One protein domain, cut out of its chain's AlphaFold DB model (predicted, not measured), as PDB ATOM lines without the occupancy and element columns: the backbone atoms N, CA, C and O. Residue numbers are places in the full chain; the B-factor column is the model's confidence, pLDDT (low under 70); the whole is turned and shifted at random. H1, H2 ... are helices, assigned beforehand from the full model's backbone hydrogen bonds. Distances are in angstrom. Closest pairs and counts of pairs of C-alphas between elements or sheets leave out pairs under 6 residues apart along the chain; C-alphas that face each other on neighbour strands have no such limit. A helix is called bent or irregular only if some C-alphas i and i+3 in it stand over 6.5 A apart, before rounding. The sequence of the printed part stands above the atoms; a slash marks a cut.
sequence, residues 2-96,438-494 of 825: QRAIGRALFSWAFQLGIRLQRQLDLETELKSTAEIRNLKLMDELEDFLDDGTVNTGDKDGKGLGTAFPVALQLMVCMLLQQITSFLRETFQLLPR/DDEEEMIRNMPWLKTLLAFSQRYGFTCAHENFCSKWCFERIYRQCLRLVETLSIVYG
ATOM      1  N   GLN A   2     -45.330  39.552 -22.493       85.38
ATOM      2  CA  GLN A   2     -44.267  39.136 -21.547       85.38
ATOM      3  C   GLN A   2     -43.749  40.259 -20.621       85.38
ATOM      4  O   GLN A   2     -43.604  40.039 -19.422       85.38
ATOM      5  N   ARG A   3     -43.556  41.480 -21.139       86.50
ATOM      6  CA  ARG A   3     -43.156  42.645 -20.325       86.50
ATOM      7  C   ARG A   3     -44.199  43.042 -19.269       86.50
ATOM      8  O   ARG A   3     -43.845  43.252 -18.115       86.50
ATOM      9  N   ALA A   4     -45.489  43.019 -19.609       86.75
ATOM     10  CA  ALA A   4     -46.569  43.261 -18.646       86.75
ATOM     11  C   ALA A   4     -46.610  42.201 -17.526       86.75
ATOM     12  O   ALA A   4     -46.882  42.541 -16.378       86.75
ATOM     13  N   ILE A   5     -46.259  40.941 -17.826       89.25
ATOM     14  CA  ILE A   5     -46.079  39.899 -16.799       89.25
ATOM     15  C   ILE A   5     -44.917  40.268 -15.863       89.25
ATOM     16  O   ILE A   5     -45.057  40.141 -14.654       89.25
ATOM     17  N   GLY A   6     -43.800  40.787 -16.384       89.19
ATOM     18  CA  GLY A   6     -42.687  41.263 -15.554       89.19
ATOM     19  C   GLY A   6     -43.052  42.437 -14.640       89.19
ATOM     20  O   GLY A   6     -42.774  42.371 -13.443       89.19
ATOM     21  N   ARG A   7     -43.763  43.450 -15.157       90.62
ATOM     22  CA  ARG A   7     -44.285  44.567 -14.342       90.62
ATOM     23  C   ARG A   7     -45.255  44.073 -13.252       90.62
ATOM     24  O   ARG A   7     -45.180  44.510 -12.104       90.62
ATOM     25  N   ALA A   8     -46.112  43.098 -13.569       91.75
ATOM     26  CA  ALA A   8     -47.000  42.463 -12.592       91.75
ATOM     27  C   ALA A   8     -46.232  41.652 -11.525       91.75
ATOM     28  O   ALA A   8     -46.561  41.737 -10.341       91.75
ATOM     29  N   LEU A   9     -45.183  40.914 -11.910       94.25
ATOM     30  CA  LEU A   9     -44.313  40.185 -10.979       94.25
ATOM     31  C   LEU A   9     -43.555  41.132 -10.037       94.25
ATOM     32  O   LEU A   9     -43.442  40.826  -8.852       94.25
ATOM     33  N   PHE A  10     -43.091  42.290 -10.519       94.12
ATOM     34  CA  PHE A  10     -42.502  43.323  -9.661       94.12
ATOM     35  C   PHE A  10     -43.518  43.880  -8.659       94.12
ATOM     36  O   PHE A  10     -43.228  43.929  -7.467       94.12
ATOM     37  N   SER A  11     -44.726  44.235  -9.111       93.12
ATOM     38  CA  SER A  11     -45.806  44.692  -8.222       93.12
ATOM     39  C   SER A  11     -46.143  43.643  -7.150       93.12
ATOM     40  O   SER A  11     -46.302  43.966  -5.970       93.12
ATOM     41  N   TRP A  12     -46.143  42.357  -7.514       94.69
ATOM     42  CA  TRP A  12     -46.325  41.267  -6.557       94.69
ATOM     43  C   TRP A  12     -45.150  41.146  -5.571       94.69
ATOM     44  O   TRP A  12     -45.383  41.065  -4.366       94.69
ATOM     45  N   ALA A  13     -43.896  41.222  -6.033       95.44
ATOM     46  CA  ALA A  13     -42.710  41.236  -5.168       95.44
ATOM     47  C   ALA A  13     -42.674  42.445  -4.213       95.44
ATOM     48  O   ALA A  13     -42.297  42.301  -3.050       95.44
ATOM     49  N   PHE A  14     -43.127  43.615  -4.665       94.38
ATOM     50  CA  PHE A  14     -43.290  44.817  -3.849       94.38
ATOM     51  C   PHE A  14     -44.280  44.583  -2.697       94.38
ATOM     52  O   PHE A  14     -43.948  44.813  -1.531       94.38
ATOM     53  N   GLN A  15     -45.465  44.034  -2.994       92.81
ATOM     54  CA  GLN A  15     -46.473  43.713  -1.976       92.81
ATOM     55  C   GLN A  15     -46.025  42.584  -1.031       92.81
ATOM     56  O   GLN A  15     -46.246  42.671   0.179       92.81
ATOM     57  N   LEU A  16     -45.350  41.549  -1.544       92.62
ATOM     58  CA  LEU A  16     -44.745  40.489  -0.728       92.62
ATOM     59  C   LEU A  16     -43.677  41.050   0.223       92.62
ATOM     60  O   LEU A  16     -43.683  40.710   1.406       92.62
ATOM     61  N   GLY A  17     -42.818  41.953  -0.262       92.31
ATOM     62  CA  GLY A  17     -41.827  42.666   0.546       92.31
ATOM     63  C   GLY A  17     -42.468  43.483   1.668       92.31
ATOM     64  O   GLY A  17     -42.095  43.324   2.826       92.31
ATOM     65  N   ILE A  18     -43.498  44.282   1.364       90.88
ATOM     66  CA  ILE A  18     -44.243  45.060   2.370       90.88
ATOM     67  C   ILE A  18     -44.901  44.153   3.419       90.88
ATOM     68  O   ILE A  18     -44.855  44.460   4.612       90.88
ATOM     69  N   ARG A  19     -45.504  43.027   3.014       88.38
ATOM     70  CA  ARG A  19     -46.099  42.075   3.966       88.38
ATOM     71  C   ARG A  19     -45.038  41.423   4.854       88.38
ATOM     72  O   ARG A  19     -45.255  41.343   6.060       88.38
ATOM     73  N   LEU A  20     -43.898  41.014   4.291       89.75
ATOM     74  CA  LEU A  20     -42.779  40.445   5.047       89.75
ATOM     75  C   LEU A  20     -42.160  41.470   6.015       89.75
ATOM     76  O   LEU A  20     -41.872  41.123   7.157       89.75
ATOM     77  N   GLN A  21     -42.037  42.738   5.609       89.50
ATOM     78  CA  GLN A  21     -41.570  43.823   6.477       89.50
ATOM     79  C   GLN A  21     -42.490  43.993   7.691       89.50
ATOM     80  O   GLN A  21     -42.028  43.924   8.825       89.50
ATOM     81  N   ARG A  22     -43.811  44.076   7.469       86.00
ATOM     82  CA  ARG A  22     -44.801  44.172   8.557       86.00
ATOM     83  C   ARG A  22     -44.733  42.990   9.532       86.00
ATOM     84  O   ARG A  22     -44.964  43.196  10.716       86.00
ATOM     85  N   GLN A  23     -44.401  41.774   9.078       79.94
ATOM     86  CA  GLN A  23     -44.125  40.649   9.990       79.94
ATOM     87  C   GLN A  23     -42.883  40.915  10.853       79.94
ATOM     88  O   GLN A  23     -42.958  40.818  12.075       79.94
ATOM     89  N   LEU A  24     -41.760  41.300  10.238       83.06
ATOM     90  CA  LEU A  24     -40.507  41.585  10.949       83.06
ATOM     91  C   LEU A  24     -40.628  42.722  11.970       83.06
ATOM     92  O   LEU A  24     -39.904  42.694  12.971       83.06
ATOM     93  N   ASP A  25     -41.500  43.698  11.706       81.06
ATOM     94  CA  ASP A  25     -41.739  44.866  12.556       81.06
ATOM     95  C   ASP A  25     -42.630  44.513  13.757       81.06
ATOM     96  O   ASP A  25     -42.203  44.726  14.894       81.06
ATOM     97  N   LEU A  26     -43.786  43.866  13.532       72.31
ATOM     98  CA  LEU A  26     -44.665  43.332  14.595       72.31
ATOM     99  C   LEU A  26     -43.897  42.410  15.562       72.31
ATOM    100  O   LEU A  26     -44.096  42.434  16.777       72.31
ATOM    101  N   GLU A  27     -42.954  41.626  15.036       65.69
ATOM    102  CA  GLU A  27     -42.084  40.761  15.838       65.69
ATOM    103  C   GLU A  27     -41.034  41.509  16.685       65.69
ATOM    104  O   GLU A  27     -40.407  40.890  17.546       65.69
ATOM    105  N   THR A  28     -40.818  42.819  16.497       59.78
ATOM    106  CA  THR A  28     -39.929  43.610  17.379       59.78
ATOM    107  C   THR A  28     -40.607  44.139  18.641       59.78
ATOM    108  O   THR A  28     -39.901  44.489  19.595       59.78
ATOM    109  N   GLU A  29     -41.938  44.193  18.665       50.69
ATOM    110  CA  GLU A  29     -42.733  44.742  19.772       50.69
ATOM    111  C   GLU A  29     -43.027  43.679  20.849       50.69
ATOM    112  O   GLU A  29     -43.060  43.981  22.042       50.69
ATOM    113  N   LEU A  30     -43.134  42.408  20.443       54.12
ATOM    114  CA  LEU A  30     -43.387  41.239  21.297       54.12
ATOM    115  C   LEU A  30     -42.165  40.851  22.161       54.12
ATOM    116  O   LEU A  30     -41.476  39.862  21.915       54.12
ATOM    117  N   LYS A  31     -41.892  41.652  23.199       49.50
ATOM    118  CA  LYS A  31     -40.741  41.511  24.118       49.50
ATOM    119  C   LYS A  31     -41.110  41.118  25.560       49.50
ATOM    120  O   LYS A  31     -40.338  41.394  26.480       49.50
ATOM    121  N   SER A  32     -42.255  40.469  25.802       44.94
ATOM    122  CA  SER A  32     -42.588  39.997  27.158       44.94
ATOM    123  C   SER A  32     -41.816  38.716  27.523       44.94
ATOM    124  O   SER A  32     -41.705  37.764  26.747       44.94
ATOM    125  N   THR A  33     -41.270  38.662  28.740       47.69
ATOM    126  CA  THR A  33     -40.457  37.523  29.210       47.69
ATOM    127  C   THR A  33     -41.283  36.290  29.594       47.69
ATOM    128  O   THR A  33     -40.717  35.215  29.804       47.69
ATOM    129  N   ALA A  34     -42.614  36.409  29.665       45.59
ATOM    130  CA  ALA A  34     -43.514  35.301  29.986       45.59
ATOM    131  C   ALA A  34     -43.711  34.342  28.794       45.59
ATOM    132  O   ALA A  34     -43.774  33.123  28.970       45.59
ATOM    133  N   GLU A  35     -43.760  34.879  27.574       56.28
ATOM    134  CA  GLU A  35     -44.199  34.152  26.375       56.28
ATOM    135  C   GLU A  35     -43.135  33.204  25.804       56.28
ATOM    136  O   GLU A  35     -43.470  32.250  25.103       56.28
ATOM    137  N   ILE A  36     -41.863  33.378  26.179       54.25
ATOM    138  CA  ILE A  36     -40.735  32.545  25.724       54.25
ATOM    139  C   ILE A  36     -40.966  31.051  26.022       54.25
ATOM    140  O   ILE A  36     -40.549  30.196  25.239       54.25
ATOM    141  N   ARG A  37     -41.679  30.706  27.107       51.97
ATOM    142  CA  ARG A  37     -42.060  29.311  27.400       51.97
ATOM    143  C   ARG A  37     -43.223  28.802  26.541       51.97
ATOM    144  O   ARG A  37     -43.190  27.636  26.158       51.97
ATOM    145  N   ASN A  38     -44.182  29.650  26.171       58.69
ATOM    146  CA  ASN A  38     -45.247  29.281  25.230       58.69
ATOM    147  C   ASN A  38     -44.693  29.084  23.811       58.69
ATOM    148  O   ASN A  38     -45.076  28.134  23.137       58.69
ATOM    149  N   LEU A  39     -43.707  29.889  23.393       57.94
ATOM    150  CA  LEU A  39     -43.010  29.727  22.109       57.94
ATOM    151  C   LEU A  39     -42.283  28.375  21.957       57.94
ATOM    152  O   LEU A  39     -41.947  28.017  20.826       57.94
ATOM    153  N   LYS A  40     -42.048  27.633  23.053       59.53
ATOM    154  CA  LYS A  40     -41.577  26.235  23.036       59.53
ATOM    155  C   LYS A  40     -42.687  25.260  22.688       59.53
ATOM    156  O   LYS A  40     -42.520  24.432  21.811       59.53
ATOM    157  N   LEU A  41     -43.817  25.384  23.385       60.91
ATOM    158  CA  LEU A  41     -44.976  24.529  23.185       60.91
ATOM    159  C   LEU A  41     -45.484  24.693  21.748       60.91
ATOM    160  O   LEU A  41     -45.719  23.706  21.066       60.91
ATOM    161  N   MET A  42     -45.512  25.931  21.249       60.62
ATOM    162  CA  MET A  42     -45.758  26.203  19.834       60.62
ATOM    163  C   MET A  42     -44.680  25.589  18.918       60.62
ATOM    164  O   MET A  42     -45.024  25.162  17.831       60.62
ATOM    165  N   ASP A  43     -43.404  25.473  19.323       66.31
ATOM    166  CA  ASP A  43     -42.385  24.752  18.528       66.31
ATOM    167  C   ASP A  43     -42.565  23.229  18.539       66.31
ATOM    168  O   ASP A  43     -42.089  22.563  17.630       66.31
ATOM    169  N   GLU A  44     -43.194  22.650  19.560       65.75
ATOM    170  CA  GLU A  44     -43.404  21.199  19.689       65.75
ATOM    171  C   GLU A  44     -44.727  20.735  19.054       65.75
ATOM    172  O   GLU A  44     -44.804  19.597  18.573       65.75
ATOM    173  N   LEU A  45     -45.728  21.627  19.040       65.19
ATOM    174  CA  LEU A  45     -47.079  21.434  18.504       65.19
ATOM    175  C   LEU A  45     -47.287  21.981  17.078       65.19
ATOM    176  O   LEU A  45     -48.346  21.737  16.514       65.19
ATOM    177  N   GLU A  46     -46.335  22.723  16.504       70.06
ATOM    178  CA  GLU A  46     -46.440  23.259  15.136       70.06
ATOM    179  C   GLU A  46     -46.562  22.142  14.091       70.06
ATOM    180  O   GLU A  46     -45.641  21.340  13.900       70.06
ATOM    181  N   ASP A  47     -47.695  22.144  13.390       73.38
ATOM    182  CA  ASP A  47     -48.042  21.201  12.337       73.38
ATOM    183  C   ASP A  47     -48.681  21.963  11.173       73.38
ATOM    184  O   ASP A  47     -49.757  22.542  11.306       73.38
ATOM    185  N   PHE A  48     -48.036  21.950  10.005       76.75
ATOM    186  CA  PHE A  48     -48.512  22.676   8.824       76.75
ATOM    187  C   PHE A  48     -49.809  22.106   8.217       76.75
ATOM    188  O   PHE A  48     -50.308  22.670   7.246       76.75
ATOM    189  N   LEU A  49     -50.351  21.013   8.768       73.81
ATOM    190  CA  LEU A  49     -51.687  20.497   8.443       73.81
ATOM    191  C   LEU A  49     -52.789  20.983   9.411       73.81
ATOM    192  O   LEU A  49     -53.959  20.701   9.171       73.81
ATOM    193  N   ASP A  50     -52.442  21.725  10.471       72.12
ATOM    194  CA  ASP A  50     -53.393  22.364  11.391       72.12
ATOM    195  C   ASP A  50     -53.361  23.894  11.242       72.12
ATOM    196  O   ASP A  50     -52.467  24.581  11.759       72.12
ATOM    197  N   ASP A  51     -54.395  24.434  10.588       64.50
ATOM    198  CA  ASP A  51     -54.635  25.873  10.417       64.50
ATOM    199  C   ASP A  51     -54.526  26.665  11.730       64.50
ATOM    200  O   ASP A  51     -54.067  27.807  11.727       64.50
ATOM    201  N   GLY A  52     -54.895  26.068  12.869       61.19
ATOM    202  CA  GLY A  52     -54.826  26.714  14.179       61.19
ATOM    203  C   GLY A  52     -53.408  26.916  14.723       61.19
ATOM    204  O   GLY A  52     -53.244  27.693  15.667       61.19
ATOM    205  N   THR A  53     -52.395  26.261  14.141       62.47
ATOM    206  CA  THR A  53     -50.971  26.527  14.431       62.47
ATOM    207  C   THR A  53     -50.327  27.451  13.396       62.47
ATOM    208  O   THR A  53     -49.459  28.247  13.749       62.47
ATOM    209  N   VAL A  54     -50.786  27.402  12.140       61.72
ATOM    210  CA  VAL A  54     -50.248  28.214  11.036       61.72
ATOM    211  C   VAL A  54     -50.798  29.646  11.056       61.72
ATOM    212  O   VAL A  54     -50.035  30.599  10.895       61.72
ATOM    213  N   ASN A  55     -52.103  29.814  11.290       63.50
ATOM    214  CA  ASN A  55     -52.828  31.086  11.216       63.50
ATOM    215  C   ASN A  55     -53.230  31.594  12.612       63.50
ATOM    216  O   ASN A  55     -54.404  31.734  12.951       63.50
ATOM    217  N   THR A  56     -52.237  31.901  13.448       56.75
ATOM    218  CA  THR A  56     -52.463  32.248  14.868       56.75
ATOM    219  C   THR A  56     -53.233  33.558  15.120       56.75
ATOM    220  O   THR A  56     -53.748  33.745  16.224       56.75
ATOM    221  N   GLY A  57     -53.326  34.452  14.127       51.44
ATOM    222  CA  GLY A  57     -53.838  35.824  14.278       51.44
ATOM    223  C   GLY A  57     -55.357  36.027  14.160       51.44
ATOM    224  O   GLY A  57     -55.828  37.123  14.440       51.44
ATOM    225  N   ASP A  58     -56.140  35.018  13.772       47.62
ATOM    226  CA  ASP A  58     -57.550  35.220  13.368       47.62
ATOM    227  C   ASP A  58     -58.559  35.333  14.539       47.62
ATOM    228  O   ASP A  58     -59.769  35.407  14.337       47.62
ATOM    229  N   LYS A  59     -58.080  35.358  15.792       50.59
ATOM    230  CA  LYS A  59     -58.927  35.274  17.001       50.59
ATOM    231  C   LYS A  59     -59.640  36.573  17.392       50.59
ATOM    232  O   LYS A  59     -60.649  36.507  18.088       50.59
ATOM    233  N   ASP A  60     -59.147  37.724  16.939       47.84
ATOM    234  CA  ASP A  60     -59.632  39.044  17.378       47.84
ATOM    235  C   ASP A  60     -60.599  39.716  16.380       47.84
ATOM    236  O   ASP A  60     -60.961  40.881  16.553       47.84
ATOM    237  N   GLY A  61     -60.988  39.032  15.294       43.97
ATOM    238  CA  GLY A  61     -61.929  39.532  14.274       43.97
ATOM    239  C   GLY A  61     -61.440  40.722  13.427       43.97
ATOM    240  O   GLY A  61     -62.066  41.081  12.429       43.97
ATOM    241  N   LYS A  62     -60.300  41.328  13.778       45.19
ATOM    242  CA  LYS A  62     -59.624  42.397  13.025       45.19
ATOM    243  C   LYS A  62     -58.844  41.792  11.857       45.19
ATOM    244  O   LYS A  62     -57.624  41.672  11.908       45.19
ATOM    245  N   GLY A  63     -59.585  41.367  10.836       44.94
ATOM    246  CA  GLY A  63     -59.121  40.463   9.783       44.94
ATOM    247  C   GLY A  63     -57.854  40.890   9.037       44.94
ATOM    248  O   GLY A  63     -57.918  41.623   8.053       44.94
ATOM    249  N   LEU A  64     -56.721  40.317   9.446       44.53
ATOM    250  CA  LEU A  64     -55.645  39.879   8.559       44.53
ATOM    251  C   LEU A  64     -54.798  38.832   9.298       44.53
ATOM    252  O   LEU A  64     -54.296  39.113  10.385       44.53
ATOM    253  N   GLY A  65     -54.572  37.659   8.697       50.72
ATOM    254  CA  GLY A  65     -53.640  36.656   9.229       50.72
ATOM    255  C   GLY A  65     -52.226  37.238   9.354       50.72
ATOM    256  O   GLY A  65     -51.546  37.450   8.348       50.72
ATOM    257  N   THR A  66     -51.822  37.563  10.584       51.53
ATOM    258  CA  THR A  66     -50.741  38.527  10.888       51.53
ATOM    259  C   THR A  66     -49.539  37.939  11.622       51.53
ATOM    260  O   THR A  66     -48.607  38.679  11.927       51.53
ATOM    261  N   ALA A  67     -49.514  36.629  11.865       60.03
ATOM    262  CA  ALA A  67     -48.338  35.922  12.363       60.03
ATOM    263  C   ALA A  67     -48.328  34.480  11.836       60.03
ATOM    264  O   ALA A  67     -49.124  33.652  12.285       60.03
ATOM    265  N   PHE A  68     -47.420  34.199  10.895       71.00
ATOM    266  CA  PHE A  68     -47.221  32.874  10.290       71.00
ATOM    267  C   PHE A  68     -45.770  32.352  10.463       71.00
ATOM    268  O   PHE A  68     -44.850  33.163  10.642       71.00
ATOM    269  N   PRO A  69     -45.541  31.017  10.444       79.50
ATOM    270  CA  PRO A  69     -44.232  30.388  10.676       79.50
ATOM    271  C   PRO A  69     -43.080  30.883   9.794       79.50
ATOM    272  O   PRO A  69     -43.267  31.222   8.622       79.50
ATOM    273  N   VAL A  70     -41.849  30.832  10.319       82.62
ATOM    274  CA  VAL A  70     -40.656  31.350   9.620       82.62
ATOM    275  C   VAL A  70     -40.331  30.520   8.371       82.62
ATOM    276  O   VAL A  70     -39.897  31.080   7.369       82.62
ATOM    277  N   ALA A  71     -40.642  29.219   8.353       84.62
ATOM    278  CA  ALA A  71     -40.543  28.402   7.136       84.62
ATOM    279  C   ALA A  71     -41.431  28.915   5.981       84.62
ATOM    280  O   ALA A  71     -41.018  28.878   4.823       84.62
ATOM    281  N   LEU A  72     -42.616  29.466   6.277       86.06
ATOM    282  CA  LEU A  72     -43.478  30.095   5.269       86.06
ATOM    283  C   LEU A  72     -43.012  31.522   4.924       86.06
ATOM    284  O   LEU A  72     -43.130  31.942   3.775       86.06
ATOM    285  N   GLN A  73     -42.386  32.245   5.859       88.50
ATOM    286  CA  GLN A  73     -41.669  33.488   5.534       88.50
ATOM    287  C   GLN A  73     -40.492  33.217   4.569       88.50
ATOM    288  O   GLN A  73     -40.268  33.984   3.631       88.50
ATOM    289  N   LEU A  74     -39.797  32.082   4.709       89.94
ATOM    290  CA  LEU A  74     -38.775  31.634   3.758       89.94
ATOM    291  C   LEU A  74     -39.354  31.204   2.402       89.94
ATOM    292  O   LEU A  74     -38.699  31.425   1.386       89.94
ATOM    293  N   MET A  75     -40.578  30.667   2.338       89.25
ATOM    294  CA  MET A  75     -41.263  30.439   1.050       89.25
ATOM    295  C   MET A  75     -41.470  31.760   0.294       89.25
ATOM    296  O   MET A  75     -41.238  31.821  -0.914       89.25
ATOM    297  N   VAL A  76     -41.821  32.843   1.000       91.62
ATOM    298  CA  VAL A  76     -41.881  34.193   0.411       91.62
ATOM    299  C   VAL A  76     -40.490  34.666  -0.028       91.62
ATOM    300  O   VAL A  76     -40.355  35.188  -1.132       91.62
ATOM    301  N   CYS A  77     -39.441  34.424   0.765       93.06
ATOM    302  CA  CYS A  77     -38.060  34.740   0.372       93.06
ATOM    303  C   CYS A  77     -37.617  33.976  -0.891       93.06
ATOM    304  O   CYS A  77     -36.963  34.556  -1.754       93.06
ATOM    305  N   MET A  78     -38.024  32.713  -1.053       91.69
ATOM    306  CA  MET A  78     -37.771  31.920  -2.259       91.69
ATOM    307  C   MET A  78     -38.543  32.452  -3.475       91.69
ATOM    308  O   MET A  78     -37.983  32.513  -4.567       91.69
ATOM    309  N   LEU A  79     -39.794  32.893  -3.314       92.94
ATOM    310  CA  LEU A  79     -40.537  33.551  -4.398       92.94
ATOM    311  C   LEU A  79     -39.872  34.877  -4.807       92.94
ATOM    312  O   LEU A  79     -39.661  35.113  -5.996       92.94
ATOM    313  N   LEU A  80     -39.449  35.693  -3.836       94.50
ATOM    314  CA  LEU A  80     -38.675  36.915  -4.084       94.50
ATOM    315  C   LEU A  80     -37.333  36.618  -4.773       94.50
ATOM    316  O   LEU A  80     -36.942  37.370  -5.665       94.50
ATOM    317  N   GLN A  81     -36.661  35.509  -4.444       92.25
ATOM    318  CA  GLN A  81     -35.451  35.046  -5.136       92.25
ATOM    319  C   GLN A  81     -35.718  34.769  -6.621       92.25
ATOM    320  O   GLN A  81     -34.948  35.216  -7.473       92.25
ATOM    321  N   GLN A  82     -36.801  34.052  -6.944       91.44
ATOM    322  CA  GLN A  82     -37.155  33.733  -8.331       91.44
ATOM    323  C   GLN A  82     -37.548  34.991  -9.115       91.44
ATOM    324  O   GLN A  82     -37.067  35.179 -10.230       91.44
ATOM    325  N   ILE A  83     -38.345  35.892  -8.527       93.44
ATOM    326  CA  ILE A  83     -38.735  37.152  -9.180       93.44
ATOM    327  C   ILE A  83     -37.514  38.058  -9.388       93.44
ATOM    328  O   ILE A  83     -37.332  38.586 -10.479       93.44
ATOM    329  N   THR A  84     -36.632  38.179  -8.390       92.38
ATOM    330  CA  THR A  84     -35.369  38.933  -8.513       92.38
ATOM    331  C   THR A  84     -34.496  38.355  -9.627       92.38
ATOM    332  O   THR A  84     -33.996  39.104 -10.462       92.38
ATOM    333  N   SER A  85     -34.351  37.027  -9.690       89.69
ATOM    334  CA  SER A  85     -33.557  36.367 -10.737       89.69
ATOM    335  C   SER A  85     -34.176  36.582 -12.123       89.69
ATOM    336  O   SER A  85     -33.474  36.981 -13.044       89.69
ATOM    337  N   PHE A  86     -35.499  36.438 -12.269       91.44
ATOM    338  CA  PHE A  86     -36.208  36.734 -13.519       91.44
ATOM    339  C   PHE A  86     -36.036  38.196 -13.960       91.44
ATOM    340  O   PHE A  86     -35.715  38.444 -15.122       91.44
ATOM    341  N   LEU A  87     -36.219  39.161 -13.051       90.56
ATOM    342  CA  LEU A  87     -36.120  40.590 -13.363       90.56
ATOM    343  C   LEU A  87     -34.704  41.008 -13.781       90.56
ATOM    344  O   LEU A  87     -34.560  41.890 -14.623       90.56
ATOM    345  N   ARG A  88     -33.666  40.367 -13.230       86.69
ATOM    346  CA  ARG A  88     -32.270  40.676 -13.572       86.69
ATOM    347  C   ARG A  88     -31.757  39.879 -14.778       86.69
ATOM    348  O   ARG A  88     -31.138  40.460 -15.657       86.69
ATOM    349  N   GLU A  89     -32.076  38.594 -14.901       85.31
ATOM    350  CA  GLU A  89     -31.475  37.725 -15.931       85.31
ATOM    351  C   GLU A  89     -32.342  37.564 -17.187       85.31
ATOM    352  O   GLU A  89     -31.817  37.393 -18.280       85.31
ATOM    353  N   THR A  90     -33.672  37.613 -17.063       88.56
ATOM    354  CA  THR A  90     -34.592  37.347 -18.189       88.56
ATOM    355  C   THR A  90     -35.291  38.606 -18.686       88.56
ATOM    356  O   THR A  90     -35.365  38.835 -19.891       88.56
ATOM    357  N   PHE A  91     -35.808  39.438 -17.779       88.75
ATOM    358  CA  PHE A  91     -36.619  40.602 -18.133       88.75
ATOM    359  C   PHE A  91     -35.823  41.654 -18.917       88.75
ATOM    360  O   PHE A  91     -36.316  42.149 -19.930       88.75
ATOM    361  N   GLN A  92     -34.574  41.918 -18.509       85.00
ATOM    362  CA  GLN A  92     -33.663  42.840 -19.205       85.00
ATOM    363  C   GLN A  92     -33.456  42.466 -20.683       85.00
ATOM    364  O   GLN A  92     -33.291  43.347 -21.524       85.00
ATOM    365  N   LEU A  93     -33.500  41.167 -21.004       84.69
ATOM    366  CA  LEU A  93     -33.301  40.652 -22.358       84.69
ATOM    367  C   LEU A  93     -34.567  40.724 -23.228       84.69
ATOM    368  O   LEU A  93     -34.454  40.629 -24.445       84.69
ATOM    369  N   LEU A  94     -35.771  40.881 -22.662       85.75
ATOM    370  CA  LEU A  94     -37.019  40.872 -23.441       85.75
ATOM    371  C   LEU A  94     -37.060  42.040 -24.450       85.75
ATOM    372  O   LEU A  94     -36.844  43.180 -24.028       85.75
ATOM    373  N   PRO A  95     -37.424  41.822 -25.735       78.50
ATOM    374  CA  PRO A  95     -37.388  42.867 -26.765       78.50
ATOM    375  C   PRO A  95     -38.154  44.142 -26.382       78.50
ATOM    376  O   PRO A  95     -39.306  44.065 -25.948       78.50
ATOM    377  N   ARG A  96     -37.524  45.312 -26.560       75.31
ATOM    378  CA  ARG A  96     -38.157  46.638 -26.405       75.31
ATOM    379  C   ARG A  96     -38.934  47.000 -27.678       75.31
ATOM    380  O   ARG A  96     -38.450  46.713 -28.770       75.31
ATOM    381  N   ASP A 438     -38.157  54.070 -18.990       80.56
ATOM    382  CA  ASP A 438     -37.557  54.598 -17.758       80.56
ATOM    383  C   ASP A 438     -38.149  53.931 -16.500       80.56
ATOM    384  O   ASP A 438     -37.386  53.518 -15.621       80.56
ATOM    385  N   ASP A 439     -39.475  53.730 -16.448       83.12
ATOM    386  CA  ASP A 439     -40.188  52.967 -15.408       83.12
ATOM    387  C   ASP A 439     -39.610  51.551 -15.265       83.12
ATOM    388  O   ASP A 439     -39.340  51.071 -14.162       83.12
ATOM    389  N   GLU A 440     -39.416  50.854 -16.390       85.75
ATOM    390  CA  GLU A 440     -38.877  49.495 -16.393       85.75
ATOM    391  C   GLU A 440     -37.414  49.444 -15.948       85.75
ATOM    392  O   GLU A 440     -37.000  48.469 -15.316       85.75
ATOM    393  N   GLU A 441     -36.623  50.475 -16.232       84.75
ATOM    394  CA  GLU A 441     -35.255  50.544 -15.741       84.75
ATOM    395  C   GLU A 441     -35.159  50.979 -14.273       84.75
ATOM    396  O   GLU A 441     -34.306  50.451 -13.553       84.75
ATOM    397  N   GLU A 442     -36.032  51.863 -13.768       86.06
ATOM    398  CA  GLU A 442     -36.157  52.055 -12.318       86.06
ATOM    399  C   GLU A 442     -36.559  50.738 -11.644       86.06
ATOM    400  O   GLU A 442     -35.910  50.335 -10.685       86.06
ATOM    401  N   MET A 443     -37.535  50.010 -12.186       87.56
ATOM    402  CA  MET A 443     -37.987  48.710 -11.675       87.56
ATOM    403  C   MET A 443     -36.847  47.672 -11.545       87.56
ATOM    404  O   MET A 443     -36.842  46.857 -10.620       87.56
ATOM    405  N   ILE A 444     -35.857  47.697 -12.447       85.94
ATOM    406  CA  ILE A 444     -34.664  46.831 -12.387       85.94
ATOM    407  C   ILE A 444     -33.625  47.357 -11.373       85.94
ATOM    408  O   ILE A 444     -32.961  46.562 -10.701       85.94
ATOM    409  N   ARG A 445     -33.465  48.683 -11.251       86.12
ATOM    410  CA  ARG A 445     -32.485  49.335 -10.357       86.12
ATOM    411  C   ARG A 445     -32.948  49.398  -8.892       86.12
ATOM    412  O   ARG A 445     -32.127  49.278  -7.982       86.12
ATOM    413  N   ASN A 446     -34.245  49.578  -8.655       90.12
ATOM    414  CA  ASN A 446     -34.870  49.870  -7.367       90.12
ATOM    415  C   ASN A 446     -35.748  48.692  -6.910       90.12
ATOM    416  O   ASN A 446     -36.950  48.640  -7.156       90.12
ATOM    417  N   MET A 447     -35.134  47.725  -6.224       92.25
ATOM    418  CA  MET A 447     -35.813  46.545  -5.672       92.25
ATOM    419  C   MET A 447     -36.000  46.699  -4.148       92.25
ATOM    420  O   MET A 447     -35.131  46.293  -3.371       92.25
ATOM    421  N   PRO A 448     -37.104  47.300  -3.659       90.81
ATOM    422  CA  PRO A 448     -37.224  47.705  -2.254       90.81
ATOM    423  C   PRO A 448     -37.280  46.533  -1.266       90.81
ATOM    424  O   PRO A 448     -36.826  46.680  -0.129       90.81
ATOM    425  N   TRP A 449     -37.746  45.350  -1.691       94.56
ATOM    426  CA  TRP A 449     -37.759  44.140  -0.855       94.56
ATOM    427  C   TRP A 449     -36.356  43.680  -0.432       94.56
ATOM    428  O   TRP A 449     -36.229  42.943   0.543       94.56
ATOM    429  N   LEU A 450     -35.287  44.139  -1.095       94.19
ATOM    430  CA  LEU A 450     -33.913  43.861  -0.668       94.19
ATOM    431  C   LEU A 450     -33.613  44.433   0.725       94.19
ATOM    432  O   LEU A 450     -32.916  43.785   1.502       94.19
ATOM    433  N   LYS A 451     -34.192  45.588   1.090       93.06
ATOM    434  CA  LYS A 451     -34.065  46.162   2.445       93.06
ATOM    435  C   LYS A 451     -34.693  45.235   3.489       93.06
ATOM    436  O   LYS A 451     -34.080  44.944   4.514       93.06
ATOM    437  N   THR A 452     -35.869  44.694   3.180       93.19
ATOM    438  CA  THR A 452     -36.561  43.696   4.003       93.19
ATOM    439  C   THR A 452     -35.783  42.387   4.100       93.19
ATOM    440  O   THR A 452     -35.689  41.825   5.185       93.19
ATOM    441  N   LEU A 453     -35.164  41.910   3.017       94.12
ATOM    442  CA  LEU A 453     -34.359  40.682   3.041       94.12
ATOM    443  C   LEU A 453     -33.018  40.853   3.774       94.12
ATOM    444  O   LEU A 453     -32.547  39.894   4.390       94.12
ATOM    445  N   LEU A 454     -32.431  42.056   3.786       93.75
ATOM    446  CA  LEU A 454     -31.326  42.401   4.689       93.75
ATOM    447  C   LEU A 454     -31.797  42.334   6.148       93.75
ATOM    448  O   LEU A 454     -31.222  41.586   6.938       93.75
ATOM    449  N   ALA A 455     -32.884  43.034   6.489       91.81
ATOM    450  CA  ALA A 455     -33.455  43.054   7.838       91.81
ATOM    451  C   ALA A 455     -33.915  41.665   8.329       91.81
ATOM    452  O   ALA A 455     -33.798  41.374   9.517       91.81
ATOM    453  N   PHE A 456     -34.392  40.804   7.422       92.19
ATOM    454  CA  PHE A 456     -34.709  39.394   7.667       92.19
ATOM    455  C   PHE A 456     -33.439  38.595   7.978       92.19
ATOM    456  O   PHE A 456     -33.349  37.939   9.013       92.19
ATOM    457  N   SER A 457     -32.430  38.687   7.103       91.88
ATOM    458  CA  SER A 457     -31.168  37.946   7.243       91.88
ATOM    459  C   SER A 457     -30.438  38.299   8.542       91.88
ATOM    460  O   SER A 457     -29.842  37.424   9.158       91.88
ATOM    461  N   GLN A 458     -30.542  39.552   8.996       90.56
ATOM    462  CA  GLN A 458     -29.992  40.037  10.267       90.56
ATOM    463  C   GLN A 458     -30.619  39.397  11.519       90.56
ATOM    464  O   GLN A 458     -30.040  39.503  12.598       90.56
ATOM    465  N   ARG A 459     -31.787  38.740  11.425       88.38
ATOM    466  CA  ARG A 459     -32.436  38.122  12.595       88.38
ATOM    467  C   ARG A 459     -31.859  36.755  12.974       88.38
ATOM    468  O   ARG A 459     -32.075  36.334  14.106       88.38
ATOM    469  N   TYR A 460     -31.159  36.059  12.071       87.75
ATOM    470  CA  TYR A 460     -30.687  34.688  12.305       87.75
ATOM    471  C   TYR A 460     -29.793  34.574  13.555       87.75
ATOM    472  O   TYR A 460     -28.669  35.073  13.593       87.75
ATOM    473  N   GLY A 461     -30.290  33.874  14.578       84.19
ATOM    474  CA  GLY A 461     -29.608  33.670  15.854       84.19
ATOM    475  C   GLY A 461     -28.901  32.316  15.938       84.19
ATOM    476  O   GLY A 461     -29.537  31.269  15.812       84.19
ATOM    477  N   PHE A 462     -27.596  32.339  16.223       86.00
ATOM    478  CA  PHE A 462     -26.750  31.139  16.346       86.00
ATOM    479  C   PHE A 462     -26.312  30.836  17.791       86.00
ATOM    480  O   PHE A 462     -25.820  29.749  18.071       86.00
ATOM    481  N   THR A 463     -26.531  31.761  18.729       80.81
ATOM    482  CA  THR A 463     -26.111  31.691  20.145       80.81
ATOM    483  C   THR A 463     -27.059  30.878  21.043       80.81
ATOM    484  O   THR A 463     -27.155  31.108  22.247       80.81
ATOM    485  N   CYS A 464     -27.804  29.934  20.466       80.88
ATOM    486  CA  CYS A 464     -28.788  29.125  21.182       80.88
ATOM    487  C   CYS A 464     -28.139  27.873  21.799       80.88
ATOM    488  O   CYS A 464     -27.371  27.181  21.137       80.88
ATOM    489  N   ALA A 465     -28.483  27.547  23.050       76.75
ATOM    490  CA  ALA A 465     -28.003  26.337  23.731       76.75
ATOM    491  C   ALA A 465     -28.799  25.065  23.369       76.75
ATOM    492  O   ALA A 465     -28.313  23.961  23.571       76.75
ATOM    493  N   HIS A 466     -30.015  25.207  22.827       78.25
ATOM    494  CA  HIS A 466     -30.931  24.131  22.396       78.25
ATOM    495  C   HIS A 466     -31.447  23.164  23.484       78.25
ATOM    496  O   HIS A 466     -32.534  22.627  23.302       78.25
ATOM    497  N   GLU A 467     -30.765  23.011  24.628       69.06
ATOM    498  CA  GLU A 467     -31.095  22.090  25.742       69.06
ATOM    499  C   GLU A 467     -32.556  22.118  26.219       69.06
ATOM    500  O   GLU A 467     -33.058  21.160  26.800       69.06
ATOM    501  N   ASN A 468     -33.205  23.272  26.076       64.06
ATOM    502  CA  ASN A 468     -34.508  23.544  26.663       64.06
ATOM    503  C   ASN A 468     -35.426  24.308  25.718       64.06
ATOM    504  O   ASN A 468     -36.607  23.992  25.653       64.06
ATOM    505  N   PHE A 469     -34.950  25.363  25.059       68.56
ATOM    506  CA  PHE A 469     -35.768  26.162  24.152       68.56
ATOM    507  C   PHE A 469     -34.937  26.798  23.051       68.56
ATOM    508  O   PHE A 469     -33.741  27.029  23.212       68.56
ATOM    509  N   CYS A 470     -35.608  27.108  21.946       75.75
ATOM    510  CA  CYS A 470     -35.060  27.877  20.844       75.75
ATOM    511  C   CYS A 470     -35.867  29.171  20.690       75.75
ATOM    512  O   CYS A 470     -37.101  29.126  20.628       75.75
ATOM    513  N   SER A 471     -35.187  30.315  20.584       74.75
ATOM    514  CA  SER A 471     -35.822  31.563  20.141       74.75
ATOM    515  C   SER A 471     -36.463  31.370  18.759       74.75
ATOM    516  O   SER A 471     -36.024  30.512  17.993       74.75
ATOM    517  N   LYS A 472     -37.496  32.155  18.417       77.12
ATOM    518  CA  LYS A 472     -38.169  32.061  17.102       77.12
ATOM    519  C   LYS A 472     -37.174  32.156  15.936       77.12
ATOM    520  O   LYS A 472     -37.264  31.392  14.985       77.12
ATOM    521  N   TRP A 473     -36.185  33.036  16.078       83.25
ATOM    522  CA  TRP A 473     -35.143  33.291  15.086       83.25
ATOM    523  C   TRP A 473     -33.877  32.429  15.240       83.25
ATOM    524  O   TRP A 473     -32.878  32.670  14.565       83.25
ATOM    525  N   CYS A 474     -33.897  31.418  16.114       85.94
ATOM    526  CA  CYS A 474     -32.824  30.432  16.207       85.94
ATOM    527  C   CYS A 474     -32.690  29.673  14.880       85.94
ATOM    528  O   CYS A 474     -33.657  29.070  14.415       85.94
ATOM    529  N   PHE A 475     -31.489  29.654  14.301       86.19
ATOM    530  CA  PHE A 475     -31.237  28.992  13.019       86.19
ATOM    531  C   PHE A 475     -31.672  27.515  13.020       86.19
ATOM    532  O   PHE A 475     -32.376  27.070  12.118       86.19
ATOM    533  N   GLU A 476     -31.329  26.776  14.079       84.38
ATOM    534  CA  GLU A 476     -31.681  25.358  14.233       84.38
ATOM    535  C   GLU A 476     -33.196  25.140  14.342       84.38
ATOM    536  O   GLU A 476     -33.725  24.132  13.879       84.38
ATOM    537  N   ARG A 477     -33.923  26.098  14.931       83.31
ATOM    538  CA  ARG A 477     -35.387  26.064  14.961       83.31
ATOM    539  C   ARG A 477     -35.940  26.193  13.551       83.31
ATOM    540  O   ARG A 477     -36.687  25.323  13.122       83.31
ATOM    541  N   ILE A 478     -35.534  27.238  12.833       84.81
ATOM    542  CA  ILE A 478     -35.980  27.522  11.462       84.81
ATOM    543  C   ILE A 478     -35.693  26.323  10.543       84.81
ATOM    544  O   ILE A 478     -36.565  25.923   9.775       84.81
ATOM    545  N   TYR A 479     -34.524  25.689  10.683       84.75
ATOM    546  CA  TYR A 479     -34.174  24.480   9.934       84.75
ATOM    547  C   TYR A 479     -35.141  23.313  10.210       84.75
ATOM    548  O   TYR A 479     -35.684  22.730   9.269       84.75
ATOM    549  N   ARG A 480     -35.474  23.038  11.484       83.19
ATOM    550  CA  ARG A 480     -36.523  22.058  11.837       83.19
ATOM    551  C   ARG A 480     -37.903  22.431  11.284       83.19
ATOM    552  O   ARG A 480     -38.630  21.531  10.868       83.19
ATOM    553  N   GLN A 481     -38.266  23.716  11.239       82.06
ATOM    554  CA  GLN A 481     -39.531  24.155  10.626       82.06
ATOM    555  C   GLN A 481     -39.562  23.838   9.121       82.06
ATOM    556  O   GLN A 481     -40.560  23.320   8.623       82.06
ATOM    557  N   CYS A 482     -38.462  24.077   8.397       84.06
ATOM    558  CA  CYS A 482     -38.343  23.707   6.983       84.06
ATOM    559  C   CYS A 482     -38.425  22.185   6.765       84.06
ATOM    560  O   CYS A 482     -39.106  21.744   5.838       84.06
ATOM    561  N   LEU A 483     -37.801  21.377   7.630       81.69
ATOM    562  CA  LEU A 483     -37.888  19.912   7.563       81.69
ATOM    563  C   LEU A 483     -39.324  19.401   7.776       81.69
ATOM    564  O   LEU A 483     -39.790  18.563   7.007       81.69
ATOM    565  N   ARG A 484     -40.062  19.955   8.747       81.62
ATOM    566  CA  ARG A 484     -41.488  19.637   8.946       81.62
ATOM    567  C   ARG A 484     -42.357  20.043   7.762       81.62
ATOM    568  O   ARG A 484     -43.252  19.296   7.398       81.62
ATOM    569  N   LEU A 485     -42.089  21.193   7.139       83.12
ATOM    570  CA  LEU A 485     -42.823  21.631   5.947       83.12
ATOM    571  C   LEU A 485     -42.626  20.650   4.772       83.12
ATOM    572  O   LEU A 485     -43.573  20.354   4.043       83.12
ATOM    573  N   VAL A 486     -41.417  20.092   4.620       81.75
ATOM    574  CA  VAL A 486     -41.135  18.994   3.674       81.75
ATOM    575  C   VAL A 486     -41.912  17.725   4.039       81.75
ATOM    576  O   VAL A 486     -42.471  17.085   3.152       81.75
ATOM    577  N   GLU A 487     -41.970  17.367   5.322       80.44
ATOM    578  CA  GLU A 487     -42.698  16.196   5.828       80.44
ATOM    579  C   GLU A 487     -44.214  16.308   5.588       80.44
ATOM    580  O   GLU A 487     -44.820  15.405   5.011       80.44
ATOM    581  N   THR A 488     -44.832  17.446   5.917       82.06
ATOM    582  CA  THR A 488     -46.264  17.677   5.667       82.06
ATOM    583  C   THR A 488     -46.595  17.694   4.178       82.06
ATOM    584  O   THR A 488     -47.632  17.172   3.775       82.06
ATOM    585  N   LEU A 489     -45.700  18.206   3.327       80.38
ATOM    586  CA  LEU A 489     -45.879  18.124   1.875       80.38
ATOM    587  C   LEU A 489     -45.648  16.700   1.335       80.38
ATOM    588  O   LEU A 489     -46.299  16.313   0.367       80.38
ATOM    589  N   SER A 490     -44.817  15.877   1.986       77.31
ATOM    590  CA  SER A 490     -44.696  14.440   1.687       77.31
ATOM    591  C   SER A 490     -46.038  13.721   1.851       77.31
ATOM    592  O   SER A 490     -46.415  12.924   0.989       77.31
ATOM    593  N   ILE A 491     -46.775  14.056   2.918       79.00
ATOM    594  CA  ILE A 491     -48.128  13.555   3.204       79.00
ATOM    595  C   ILE A 491     -49.132  14.079   2.164       79.00
ATOM    596  O   ILE A 491     -49.831  13.282   1.544       79.00
ATOM    597  N   VAL A 492     -49.170  15.394   1.903       80.62
ATOM    598  CA  VAL A 492     -50.109  16.009   0.932       80.62
ATOM    599  C   VAL A 492     -49.932  15.457  -0.489       80.62
ATOM    600  O   VAL A 492     -50.918  15.247  -1.190       80.62
ATOM    601  N   TYR A 493     -48.698  15.166  -0.912       78.00
ATOM    602  CA  TYR A 493     -48.419  14.524  -2.203       78.00
ATOM    603  C   TYR A 493     -48.481  12.983  -2.166       78.00
ATOM    604  O   TYR A 493     -48.032  12.340  -3.115       78.00
ATOM    605  N   GLY A 494     -49.024  12.387  -1.098       65.88
ATOM    606  CA  GLY A 494     -49.340  10.957  -1.018       65.88
ATOM    607  C   GLY A 494     -48.134  10.018  -0.928       65.88
ATOM    608  O   GLY A 494     -48.241   8.877  -1.359       65.88
TER     609      GLY A 494
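Overview. This is residues 2 to 96 and 438 to 494 of the 825 residues of the protein "Hypothetical protein" of Meloidogyne enterolobii (UniProt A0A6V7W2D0). Two long helices, H1 and H4, run side by side in opposite ways, with H5 and H6 following each other along one side of the pair; H5 packs near the first residues of H1 and the last residues of H4, and H6 packs on residues 13 to 24 of H1. At the other end of H4, H7 crosses residues 70 and 71 nearly at a right angle, and H2 and H3 are loosely placed near that end, touching no helix. The printed part has 152 residues, with seven named helices in the order H1 to H7 and no named strand; its class is all helix. It is only just loose, close to compact, with a radius of gyration of the C-alphas of 18.0 A and spans of 57 by 40 by 36 A; residues 28 to 35 stand free.

Arrangement. H1, residues 2 to 29, and H4, residues 70 to 93, are the hub, each touching three other helices. H1 touches H4 at a shallow tilt of 31 degrees, opposite ways, and the closest C-alphas are those of Ala 13 and Leu 80, 6.0 A apart. H2, residues 35 to 45, and H3, residues 51 to 54, are close but not clearly touching; their closest C-alphas, those of Met 42 and Thr 53, are 7.5 A apart. H1 and H3 are apart, and so are H2 and H4. With residues 87 to 92 alone, H4 only just touches H5, residues 438 to 445, with 3 pairs of C-alphas within 8 A; the closest are those of Leu 87 and Ile 444, 6.5 A apart. H5 also only just touches H1, again with 3 such pairs, at a steep tilt of 49 degrees, the same way; the closest C-alphas are those of Phe 10 and Met 443, 7.3 A apart. H6, residues 449 to 457, touches H1 at a steep tilt of 39 degrees, the same way, and the closest C-alphas, those of Gly 17 and Trp 449, are 4.5 A apart. H7, residues 475 to 492, touches H4 about perpendicular, at 84 degrees, and the closest C-alphas are those of Ala 71 and Cys 482, 5.2 A apart. Of the five touching pairs, one is at a shallow tilt, and the helix packing is mostly crossed. Every O i to N i+4 pair is within hydrogen-bond range in H5, H6 and H7, against 22 of 24 in H1, 5 of 7 in H2 and 17 of 20 in H4; H3 is too short for such a pair.

Along the chain. H1, 28 residues, begins at C-alpha 2 at (-44.267, 39.136, -21.547) and is 41.7 A long from first to last C-alpha. H2 is 15.2 A long and H3 5.0 A. H4 begins at C-alpha 70 at (-40.656, 31.350, 9.620) and is 34.1 A long, with a kink of 32 degrees near residue 87; it is neither bent nor irregular, but only just, as C-alphas 89 and 92 are 6.5 A apart. H5 is 10.4 A long and H6 12.1 A. H7 is 25.9 A long and ends at C-alpha 492 at (-50.109, 16.009, 0.932).

Size, cuts and confidence. The two C-alphas farthest apart are those of Arg 96 and Glu 467, at 58.1 A. Residues 97 to 437 are cut out and not printed, and C-alphas 96 and 438 are 11.8 A apart across the cut. The links H3 to H4, 15 residues, and H6 to H7, 17 residues, are long. The mean pLDDT of the printed part is 78.1; it is under 70 at residues 27 to 45, 51 to 67, 467 to 469 and 494.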